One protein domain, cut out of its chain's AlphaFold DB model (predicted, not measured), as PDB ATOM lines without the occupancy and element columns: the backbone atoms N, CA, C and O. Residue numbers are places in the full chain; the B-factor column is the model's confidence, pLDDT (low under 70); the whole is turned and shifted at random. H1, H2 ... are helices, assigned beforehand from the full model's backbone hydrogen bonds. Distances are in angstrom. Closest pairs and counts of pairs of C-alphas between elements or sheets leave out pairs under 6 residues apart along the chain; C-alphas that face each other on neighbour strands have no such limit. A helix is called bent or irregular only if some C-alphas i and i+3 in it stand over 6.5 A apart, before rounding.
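What this domain is: This is residues 2 to 25 and 35 to 83 of the 83 residues of an uncharacterized protein of Acidipila dinghuensis (UniProt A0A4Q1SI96). Two helices lie side by side and run opposite ways, a short one, H1, along the first part of a much longer one, H2, and the far end of H2 sticks out alone as residues 66 to 83, of which 66 to 81 belong to H2. The whole is a thin rod, and this bare arm makes much of its length. The printed part has 73 residues with two named helices, H1 then H2, and no named strand; its class is all helix. It is extended, with a radius of gyration of the C-alphas of 20.1 A and spans of 72 by 14 by 13 A.

How they stand to each other: H1, residues 2 to 24, and H2, residues 35 to 81, touch, with 52 pairs of C-alphas within 8 A. Their closest C-alphas are those of Ser 16 and Leu 47, 4.8 A apart. Their lines stand at a shallow tilt of 20 degrees, and they run opposite ways. Their centres are 14.2 A apart. Residues 66 to 83 stand free. In H2 every O i to N i+4 pair is within hydrogen-bond range; in H1 it is 17 of 19.

Where its parts are: H1 begins at C-alpha 2, at (15.347, 8.461, 30.887), and ends at C-alpha 24, at (-16.292, -3.312, 29.057), 33.8 A from first to last C-alpha. H2 begins at C-alpha 35, at (-13.629, -16.988, 33.620), and ends at C-alpha 81, at (34.987, 32.710, 35.990), 69.6 A from first to last C-alpha. Neither helix is bent.

The domain as a whole: The two C-alphas farthest apart are those of Gly 35 and Arg 83, at 72.6 A. Without the stretch that stands free, the body has 55 residues and spans 45 by 13 by 11 A. Residues 26 to 34 are not printed, and C-alphas 25 and 35 are 14.6 A apart across this cut. The link from H1 to H2 is the link across the cut. The mean pLDDT of the printed part is 74.9; 16 residues are under 70, namely 2 to 3, 5 to 6, 8 to 9, 20 to 25, 35 to 37 and 83.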
ATOM      1  N   ALA A   2      16.725   8.520  30.382       58.81
ATOM      2  CA  ALA A   2      15.347   8.461  30.887       58.81
ATOM      3  C   ALA A   2      14.266   8.444  29.785       58.81
ATOM      4  O   ALA A   2      13.188   7.888  29.975       58.81
ATOM      5  N   ARG A   3      14.555   9.017  28.606       62.44
ATOM      6  CA  ARG A   3      13.602   9.117  27.488       62.44
ATOM      7  C   ARG A   3      13.071   7.757  27.019       62.44
ATOM      8  O   ARG A   3      11.880   7.644  26.753       62.44
ATOM      9  N   ASN A   4      13.916   6.726  26.964       70.50
ATOM     10  CA  ASN A   4      13.487   5.386  26.545       70.50
ATOM     11  C   ASN A   4      12.577   4.726  27.593       70.50
ATOM     12  O   ASN A   4      11.617   4.057  27.226       70.50
ATOM     13  N   LEU A   5      12.835   4.966  28.883       64.56
ATOM     14  CA  LEU A   5      11.993   4.465  29.973       64.56
ATOM     15  C   LEU A   5      10.612   5.130  29.979       64.56
ATOM     16  O   LEU A   5       9.622   4.450  30.218       64.56
ATOM     17  N   TYR A   6      10.516   6.421  29.652       66.88
ATOM     18  CA  TYR A   6       9.216   7.084  29.494       66.88
ATOM     19  C   TYR A   6       8.417   6.560  28.302       66.88
ATOM     20  O   TYR A   6       7.210   6.378  28.425       66.88
ATOM     21  N   ILE A   7       9.073   6.294  27.168       73.31
ATOM     22  CA  ILE A   7       8.413   5.687  26.002       73.31
ATOM     23  C   ILE A   7       7.883   4.299  26.373       73.31
ATOM     24  O   ILE A   7       6.733   3.991  26.080       73.31
ATOM     25  N   LEU A   8       8.686   3.498  27.081       67.75
ATOM     26  CA  LEU A   8       8.272   2.188  27.581       67.75
ATOM     27  C   LEU A   8       7.111   2.285  28.589       67.75
ATOM     28  O   LEU A   8       6.167   1.505  28.526       67.75
ATOM     29  N   ALA A   9       7.143   3.260  29.502       63.34
ATOM     30  CA  ALA A   9       6.058   3.498  30.451       63.34
ATOM     31  C   ALA A   9       4.755   3.896  29.739       63.34
ATOM     32  O   ALA A   9       3.689   3.385  30.073       63.34
ATOM     33  N   ALA A  10       4.842   4.775  28.735       70.31
ATOM     34  CA  ALA A  10       3.698   5.224  27.951       70.31
ATOM     35  C   ALA A  10       3.073   4.082  27.136       70.31
ATOM     36  O   ALA A  10       1.849   3.960  27.106       70.31
ATOM     37  N   THR A  11       3.884   3.215  26.517       73.75
ATOM     38  CA  THR A  11       3.367   2.057  25.773       73.75
ATOM     39  C   THR A  11       2.722   1.031  26.701       73.75
ATOM     40  O   THR A  11       1.626   0.564  26.403       73.75
ATOM     41  N   LEU A  12       3.331   0.728  27.854       72.06
ATOM     42  CA  LEU A  12       2.745  -0.166  28.860       72.06
ATOM     43  C   LEU A  12       1.420   0.374  29.419       72.06
ATOM     44  O   LEU A  12       0.469  -0.388  29.584       72.06
ATOM     45  N   LEU A  13       1.335   1.684  29.672       72.06
ATOM     46  CA  LEU A  13       0.113   2.331  30.155       72.06
ATOM     47  C   LEU A  13      -0.997   2.289  29.099       72.06
ATOM     48  O   LEU A  13      -2.143   1.979  29.417       72.06
ATOM     49  N   LEU A  14      -0.653   2.537  27.834       75.69
ATOM     50  CA  LEU A  14      -1.590   2.439  26.717       75.69
ATOM     51  C   LEU A  14      -2.120   1.004  26.565       75.69
ATOM     52  O   LEU A  14      -3.331   0.809  26.474       75.69
ATOM     53  N   PHE A  15      -1.250  -0.008  26.629       73.81
ATOM     54  CA  PHE A  15      -1.669  -1.415  26.623       73.81
ATOM     55  C   PHE A  15      -2.543  -1.781  27.830       73.81
ATOM     56  O   PHE A  15      -3.520  -2.514  27.674       73.81
ATOM     57  N   SER A  16      -2.239  -1.251  29.020       73.94
ATOM     58  CA  SER A  16      -3.067  -1.441  30.216       73.94
ATOM     59  C   SER A  16      -4.473  -0.861  30.041       73.94
ATOM     60  O   SER A  16      -5.455  -1.547  30.325       73.94
ATOM     61  N   LEU A  17      -4.588   0.363  29.512       74.12
ATOM     62  CA  LEU A  17      -5.878   1.000  29.234       74.12
ATOM     63  C   LEU A  17      -6.688   0.218  28.195       74.12
ATOM     64  O   LEU A  17      -7.882   0.007  28.400       74.12
ATOM     65  N   ILE A  18      -6.046  -0.267  27.127       74.62
ATOM     66  CA  ILE A  18      -6.698  -1.124  26.123       74.62
ATOM     67  C   ILE A  18      -7.209  -2.419  26.767       74.62
ATOM     68  O   ILE A  18      -8.356  -2.806  26.553       74.62
ATOM     69  N   SER A  19      -6.392  -3.073  27.596       70.81
ATOM     70  CA  SER A  19      -6.780  -4.303  28.293       70.81
ATOM     71  C   SER A  19      -7.921  -4.074  29.292       70.81
ATOM     72  O   SER A  19      -8.808  -4.916  29.411       70.81
ATOM     73  N   CYS A  20      -7.953  -2.917  29.958       69.75
ATOM     74  CA  CYS A  20      -9.064  -2.509  30.815       69.75
ATOM     75  C   CYS A  20     -10.344  -2.257  29.998       69.75
ATOM     76  O   CYS A  20     -11.421  -2.706  30.384       69.75
ATOM     77  N   GLY A  21     -10.228  -1.619  28.829       68.19
ATOM     78  CA  GLY A  21     -11.341  -1.412  27.898       68.19
ATOM     79  C   GLY A  21     -11.980  -2.719  27.416       68.19
ATOM     80  O   GLY A  21     -13.201  -2.796  27.288       68.19
ATOM     81  N   MET A  22     -11.190  -3.786  27.260       67.56
ATOM     82  CA  MET A  22     -11.703  -5.123  26.922       67.56
ATOM     83  C   MET A  22     -12.612  -5.728  28.004       67.56
ATOM     84  O   MET A  22     -13.411  -6.605  27.698       67.56
ATOM     85  N   VAL A  23     -12.557  -5.251  29.255       64.31
ATOM     86  CA  VAL A  23     -13.504  -5.663  30.312       64.31
ATOM     87  C   VAL A  23     -14.913  -5.123  30.037       64.31
ATOM     88  O   VAL A  23     -15.896  -5.758  30.410       64.31
ATOM     89  N   TRP A  24     -15.016  -3.954  29.397       61.66
ATOM     90  CA  TRP A  24     -16.292  -3.312  29.057       61.66
ATOM     91  C   TRP A  24     -16.854  -3.797  27.725       61.66
ATOM     92  O   TRP A  24     -18.064  -3.728  27.510       61.66
ATOM     93  N   MET A  25     -15.995  -4.334  26.857       62.53
ATOM     94  CA  MET A  25     -16.392  -5.072  25.662       62.53
ATOM     95  C   MET A  25     -16.917  -6.453  26.088       62.53
ATOM     96  O   MET A  25     -16.288  -7.490  25.891       62.53
ATOM     97  N   GLY A  35     -15.082 -17.126  33.718       58.84
ATOM     98  CA  GLY A  35     -13.629 -16.988  33.620       58.84
ATOM     99  C   GLY A  35     -13.140 -15.809  32.769       58.84
ATOM    100  O   GLY A  35     -12.150 -15.177  33.136       58.84
ATOM    101  N   ASN A  36     -13.821 -15.450  31.672       63.69
ATOM    102  CA  ASN A  36     -13.250 -14.502  30.699       63.69
ATOM    103  C   ASN A  36     -13.128 -13.074  31.248       63.69
ATOM    104  O   ASN A  36     -12.067 -12.464  31.139       63.69
ATOM    105  N   GLY A  37     -14.167 -12.550  31.903       66.50
ATOM    106  CA  GLY A  37     -14.114 -11.208  32.499       66.50
ATOM    107  C   GLY A  37     -13.069 -11.090  33.614       66.50
ATOM    108  O   GLY A  37     -12.439 -10.044  33.771       66.50
ATOM    109  N   SER A  38     -12.841 -12.174  34.363       71.50
ATOM    110  CA  SER A  38     -11.812 -12.210  35.403       71.50
ATOM    111  C   SER A  38     -10.401 -12.186  34.814       71.50
ATOM    112  O   SER A  38      -9.558 -11.468  35.338       71.50
ATOM    113  N   LEU A  39     -10.136 -12.912  33.722       74.25
ATOM    114  CA  LEU A  39      -8.812 -12.961  33.087       74.25
ATOM    115  C   LEU A  39      -8.370 -11.593  32.550       74.25
ATOM    116  O   LEU A  39      -7.247 -11.162  32.816       74.25
ATOM    117  N   TRP A  40      -9.264 -10.879  31.858       71.56
ATOM    118  CA  TRP A  40      -8.974  -9.535  31.343       71.56
ATOM    119  C   TRP A  40      -8.682  -8.534  32.461       71.56
ATOM    120  O   TRP A  40      -7.774  -7.718  32.326       71.56
ATOM    121  N   LYS A  41      -9.378  -8.645  33.601       72.12
ATOM    122  CA  LYS A  41      -9.092  -7.831  34.791       72.12
ATOM    123  C   LYS A  41      -7.690  -8.090  35.336       72.12
ATOM    124  O   LYS A  41      -6.984  -7.132  35.637       72.12
ATOM    125  N   THR A  42      -7.270  -9.351  35.450       79.56
ATOM    126  CA  THR A  42      -5.934  -9.678  35.968       79.56
ATOM    127  C   THR A  42      -4.838  -9.178  35.031       79.56
ATOM    128  O   THR A  42      -3.879  -8.565  35.492       79.56
ATOM    129  N   ILE A  43      -4.997  -9.374  33.716       80.50
ATOM    130  CA  ILE A  43      -4.047  -8.890  32.701       80.50
ATOM    131  C   ILE A  43      -3.962  -7.358  32.729       80.50
ATOM    132  O   ILE A  43      -2.860  -6.810  32.773       80.50
ATOM    133  N   ALA A  44      -5.104  -6.667  32.787       74.25
ATOM    134  CA  ALA A  44      -5.149  -5.212  32.887       74.25
ATOM    135  C   ALA A  44      -4.426  -4.707  34.144       74.25
ATOM    136  O   ALA A  44      -3.675  -3.732  34.067       74.25
ATOM    137  N   LEU A  45      -4.601  -5.394  35.277       79.12
ATOM    138  CA  LEU A  45      -3.975  -5.048  36.553       79.12
ATOM    139  C   LEU A  45      -2.456  -5.273  36.529       79.12
ATOM    140  O   LEU A  45      -1.709  -4.396  36.957       79.12
ATOM    141  N   PHE A  46      -1.981  -6.384  35.960       80.50
ATOM    142  CA  PHE A  46      -0.544  -6.622  35.769       80.50
ATOM    143  C   PHE A  46       0.097  -5.585  34.840       80.50
ATOM    144  O   PHE A  46       1.159  -5.047  35.162       80.50
ATOM    145  N   LEU A  47      -0.555  -5.256  33.722       75.81
ATOM    146  CA  LEU A  47      -0.083  -4.218  32.803       75.81
ATOM    147  C   LEU A  47      -0.075  -2.835  33.468       75.81
ATOM    148  O   LEU A  47       0.877  -2.076  33.285       75.81
ATOM    149  N   LEU A  48      -1.089  -2.523  34.282       76.00
ATOM    150  CA  LEU A  48      -1.176  -1.261  35.019       76.00
ATOM    151  C   LEU A  48      -0.004  -1.126  35.993       76.00
ATOM    152  O   LEU A  48       0.718  -0.130  35.958       76.00
ATOM    153  N   VAL A  49       0.226  -2.150  36.817       80.69
ATOM    154  CA  VAL A  49       1.331  -2.177  37.785       80.69
ATOM    155  C   VAL A  49       2.682  -2.083  37.073       80.69
ATOM    156  O   VAL A  49       3.519  -1.269  37.461       80.69
ATOM    157  N   GLY A  50       2.884  -2.839  35.988       78.62
ATOM    158  CA  GLY A  50       4.105  -2.763  35.180       78.62
ATOM    159  C   GLY A  50       4.339  -1.371  34.583       78.62
ATOM    160  O   GLY A  50       5.467  -0.868  34.603       78.62
ATOM    161  N   SER A  51       3.276  -0.707  34.119       73.31
ATOM    162  CA  SER A  51       3.359   0.667  33.612       73.31
ATOM    163  C   SER A  51       3.750   1.664  34.706       73.31
ATOM    164  O   SER A  51       4.622   2.506  34.487       73.31
ATOM    165  N   LEU A  52       3.184   1.518  35.910       76.62
ATOM    166  CA  LEU A  52       3.434   2.407  37.040       76.62
ATOM    167  C   LEU A  52       4.874   2.284  37.551       76.62
ATOM    168  O   LEU A  52       5.537   3.298  37.771       76.62
ATOM    169  N   ILE A  53       5.384   1.056  37.679       80.38
ATOM    170  CA  ILE A  53       6.779   0.795  38.067       80.38
ATOM    171  C   ILE A  53       7.736   1.392  37.029       80.38
ATOM    172  O   ILE A  53       8.694   2.078  37.385       80.38
ATOM    173  N   THR A  54       7.461   1.191  35.739       77.00
ATOM    174  CA  THR A  54       8.312   1.725  34.666       77.00
ATOM    175  C   THR A  54       8.295   3.255  34.643       77.00
ATOM    176  O   THR A  54       9.349   3.880  34.503       77.00
ATOM    177  N   ALA A  55       7.126   3.873  34.846       74.94
ATOM    178  CA  ALA A  55       6.989   5.323  34.965       74.94
ATOM    179  C   ALA A  55       7.793   5.870  36.153       74.94
ATOM    180  O   ALA A  55       8.492   6.877  36.013       74.94
ATOM    181  N   LEU A  56       7.745   5.186  37.300       75.25
ATOM    182  CA  LEU A  56       8.508   5.552  38.490       75.25
ATOM    183  C   LEU A  56      10.020   5.485  38.234       75.25
ATOM    184  O   LEU A  56      10.726   6.462  38.486       75.25
ATOM    185  N   CYS A  57      10.515   4.387  37.659       76.62
ATOM    186  CA  CYS A  57      11.924   4.250  37.280       76.62
ATOM    187  C   CYS A  57      12.364   5.332  36.275       76.62
ATOM    188  O   CYS A  57      13.456   5.898  36.399       76.62
ATOM    189  N   GLY A  58      11.507   5.671  35.305       75.25
ATOM    190  CA  GLY A  58      11.744   6.765  34.360       75.25
ATOM    191  C   GLY A  58      11.864   8.125  35.053       75.25
ATOM    192  O   GLY A  58      12.818   8.860  34.788       75.25
ATOM    193  N   MET A  59      10.964   8.425  35.997       75.06
ATOM    194  CA  MET A  59      11.002   9.652  36.804       75.06
ATOM    195  C   MET A  59      12.259   9.753  37.666       75.06
ATOM    196  O   MET A  59      12.906  10.800  37.664       75.06
ATOM    197  N   MET A  60      12.650   8.673  38.350       73.94
ATOM    198  CA  MET A  60      13.888   8.662  39.135       73.94
ATOM    199  C   MET A  60      15.110   8.933  38.252       73.94
ATOM    200  O   MET A  60      15.931   9.790  38.574       73.94
ATOM    201  N   THR A  61      15.190   8.278  37.090       76.19
ATOM    202  CA  THR A  61      16.279   8.505  36.127       76.19
ATOM    203  C   THR A  61      16.303   9.956  35.643       76.19
ATOM    204  O   THR A  61      17.367  10.563  35.549       76.19
ATOM    205  N   ALA A  62      15.137  10.547  35.372       74.06
ATOM    206  CA  ALA A  62      15.032  11.934  34.933       74.06
ATOM    207  C   ALA A  62      15.468  12.932  36.010       74.06
ATOM    208  O   ALA A  62      16.113  13.927  35.683       74.06
ATOM    209  N   MET A  63      15.146  12.669  37.279       71.38
ATOM    210  CA  MET A  63      15.585  13.497  38.404       71.38
ATOM    211  C   MET A  63      17.106  13.490  38.536       71.38
ATOM    212  O   MET A  63      17.712  14.556  38.628       71.38
ATOM    213  N   PHE A  64      17.738  12.317  38.454       77.88
ATOM    214  CA  PHE A  64      19.200  12.236  38.453       77.88
ATOM    215  C   PHE A  64      19.812  12.974  37.257       77.88
ATOM    216  O   PHE A  64      20.732  13.768  37.435       77.88
ATOM    217  N   GLU A  65      19.237  12.815  36.062       76.31
ATOM    218  CA  GLU A  65      19.704  13.495  34.846       76.31
ATOM    219  C   GLU A  65      19.522  15.029  34.923       76.31
ATOM    220  O   GLU A  65      20.248  15.787  34.280       76.31
ATOM    221  N   GLN A  66      18.546  15.524  35.692       75.31
ATOM    222  CA  GLN A  66      18.384  16.957  35.971       75.31
ATOM    223  C   GLN A  66      19.411  17.466  36.988       75.31
ATOM    224  O   GLN A  66      19.969  18.548  36.801       75.31
ATOM    225  N   VAL A  67      19.678  16.700  38.048       79.00
ATOM    226  CA  VAL A  67      20.688  17.042  39.063       79.00
ATOM    227  C   VAL A  67      22.085  17.082  38.445       79.00
ATOM    228  O   VAL A  67      22.827  18.038  38.669       79.00
ATOM    229  N   GLU A  68      22.426  16.093  37.623       82.38
ATOM    230  CA  GLU A  68      23.713  16.027  36.931       82.38
ATOM    231  C   GLU A  68      23.902  17.214  35.979       82.38
ATOM    232  O   GLU A  68      24.934  17.884  36.033       82.38
ATOM    233  N   ARG A  69      22.863  17.575  35.209       79.56
ATOM    234  CA  ARG A  69      22.874  18.781  34.363       79.56
ATOM    235  C   ARG A  69      23.124  20.060  35.159       79.56
ATOM    236  O   ARG A  69      23.971  20.860  34.766       79.56
ATOM    237  N   ARG A  70      22.448  20.245  36.300       79.69
ATOM    238  CA  ARG A  70      22.666  21.419  37.169       79.69
ATOM    239  C   ARG A  70      24.098  21.480  37.704       79.69
ATOM    240  O   ARG A  70      24.686  22.559  37.751       79.69
ATOM    241  N   ASN A  71      24.668  20.335  38.073       84.25
ATOM    242  CA  ASN A  71      26.043  20.243  38.562       84.25
ATOM    243  C   ASN A  71      27.064  20.555  37.449       84.25
ATOM    244  O   ASN A  71      28.013  21.314  37.655       84.25
ATOM    245  N   GLU A  72      26.851  20.043  36.234       86.62
ATOM    246  CA  GLU A  72      27.689  20.383  35.079       86.62
ATOM    247  C   GLU A  72      27.632  21.874  34.726       86.62
ATOM    248  O   GLU A  72      28.672  22.486  34.465       86.62
ATOM    249  N   GLU A  73      26.444  22.484  34.743       87.88
ATOM    250  CA  GLU A  73      26.277  23.917  34.493       87.88
ATOM    251  C   GLU A  73      27.018  24.773  35.530       87.88
ATOM    252  O   GLU A  73      27.688  25.742  35.159       87.88
ATOM    253  N   GLN A  74      26.965  24.399  36.814       87.75
ATOM    254  CA  GLN A  74      27.735  25.063  37.873       87.75
ATOM    255  C   GLN A  74      29.243  24.961  37.618       87.75
ATOM    256  O   GLN A  74      29.928  25.986  37.591       87.75
ATOM    257  N   ARG A  75      29.756  23.763  37.311       86.12
ATOM    258  CA  ARG A  75      31.179  23.553  36.987       86.12
ATOM    259  C   ARG A  75      31.631  24.358  35.768       86.12
ATOM    260  O   ARG A  75      32.738  24.897  35.759       86.12
ATOM    261  N   ARG A  76      30.795  24.468  34.727       89.06
ATOM    262  CA  ARG A  76      31.094  25.295  33.541       89.06
ATOM    263  C   ARG A  76      31.176  26.779  33.896       89.06
ATOM    264  O   ARG A  76      32.106  27.445  33.447       89.06
ATOM    265  N   ARG A  77      30.261  27.286  34.729       89.25
ATOM    266  CA  ARG A  77      30.281  28.682  35.208       89.25
ATOM    267  C   ARG A  77      31.512  28.982  36.059       89.25
ATOM    268  O   ARG A  77      32.118  30.034  35.891       89.25
ATOM    269  N   GLU A  78      31.915  28.064  36.931       88.25
ATOM    270  CA  GLU A  78      33.140  28.209  37.726       88.25
ATOM    271  C   GLU A  78      34.396  28.245  36.852       88.25
ATOM    272  O   GLU A  78      35.277  29.070  37.077       88.25
ATOM    273  N   ARG A  79      34.468  27.397  35.818       87.56
ATOM    274  CA  ARG A  79      35.570  27.424  34.843       87.56
ATOM    275  C   ARG A  79      35.584  28.710  34.019       87.56
ATOM    276  O   ARG A  79      36.661  29.242  33.780       87.56
ATOM    277  N   ALA A  80      34.417  29.218  33.622       87.81
ATOM    278  CA  ALA A  80      34.300  30.482  32.895       87.81
ATOM    279  C   ALA A  80      34.724  31.692  33.742       87.81
ATOM    280  O   ALA A  80      35.286  32.625  33.198       87.81
ATOM    281  N   LYS A  81      34.510  31.663  35.066       84.38
ATOM    282  CA  LYS A  81      34.987  32.710  35.990       84.38
ATOM    283  C   LYS A  81      36.496  32.665  36.265       84.38
ATOM    284  O   LYS A  81      37.024  33.614  36.833       84.38
ATOM    285  N   ARG A  82      37.167  31.549  35.958       77.94
ATOM    286  CA  ARG A  82      38.615  31.361  36.173       77.94
ATOM    287  C   ARG A  82      39.469  31.694  34.941       77.94
ATOM    288  O   ARG A  82      40.690  31.653  35.056       77.94
ATOM    289  N   ARG A  83      38.853  31.952  33.786       64.31
ATOM    290  CA  ARG A  83      39.504  32.492  32.583       64.31
ATOM    291  C   ARG A  83      39.222  33.980  32.486       64.31
ATOM    292  O   ARG A  83      40.116  34.676  31.972       64.31
TER     293      ARG A  83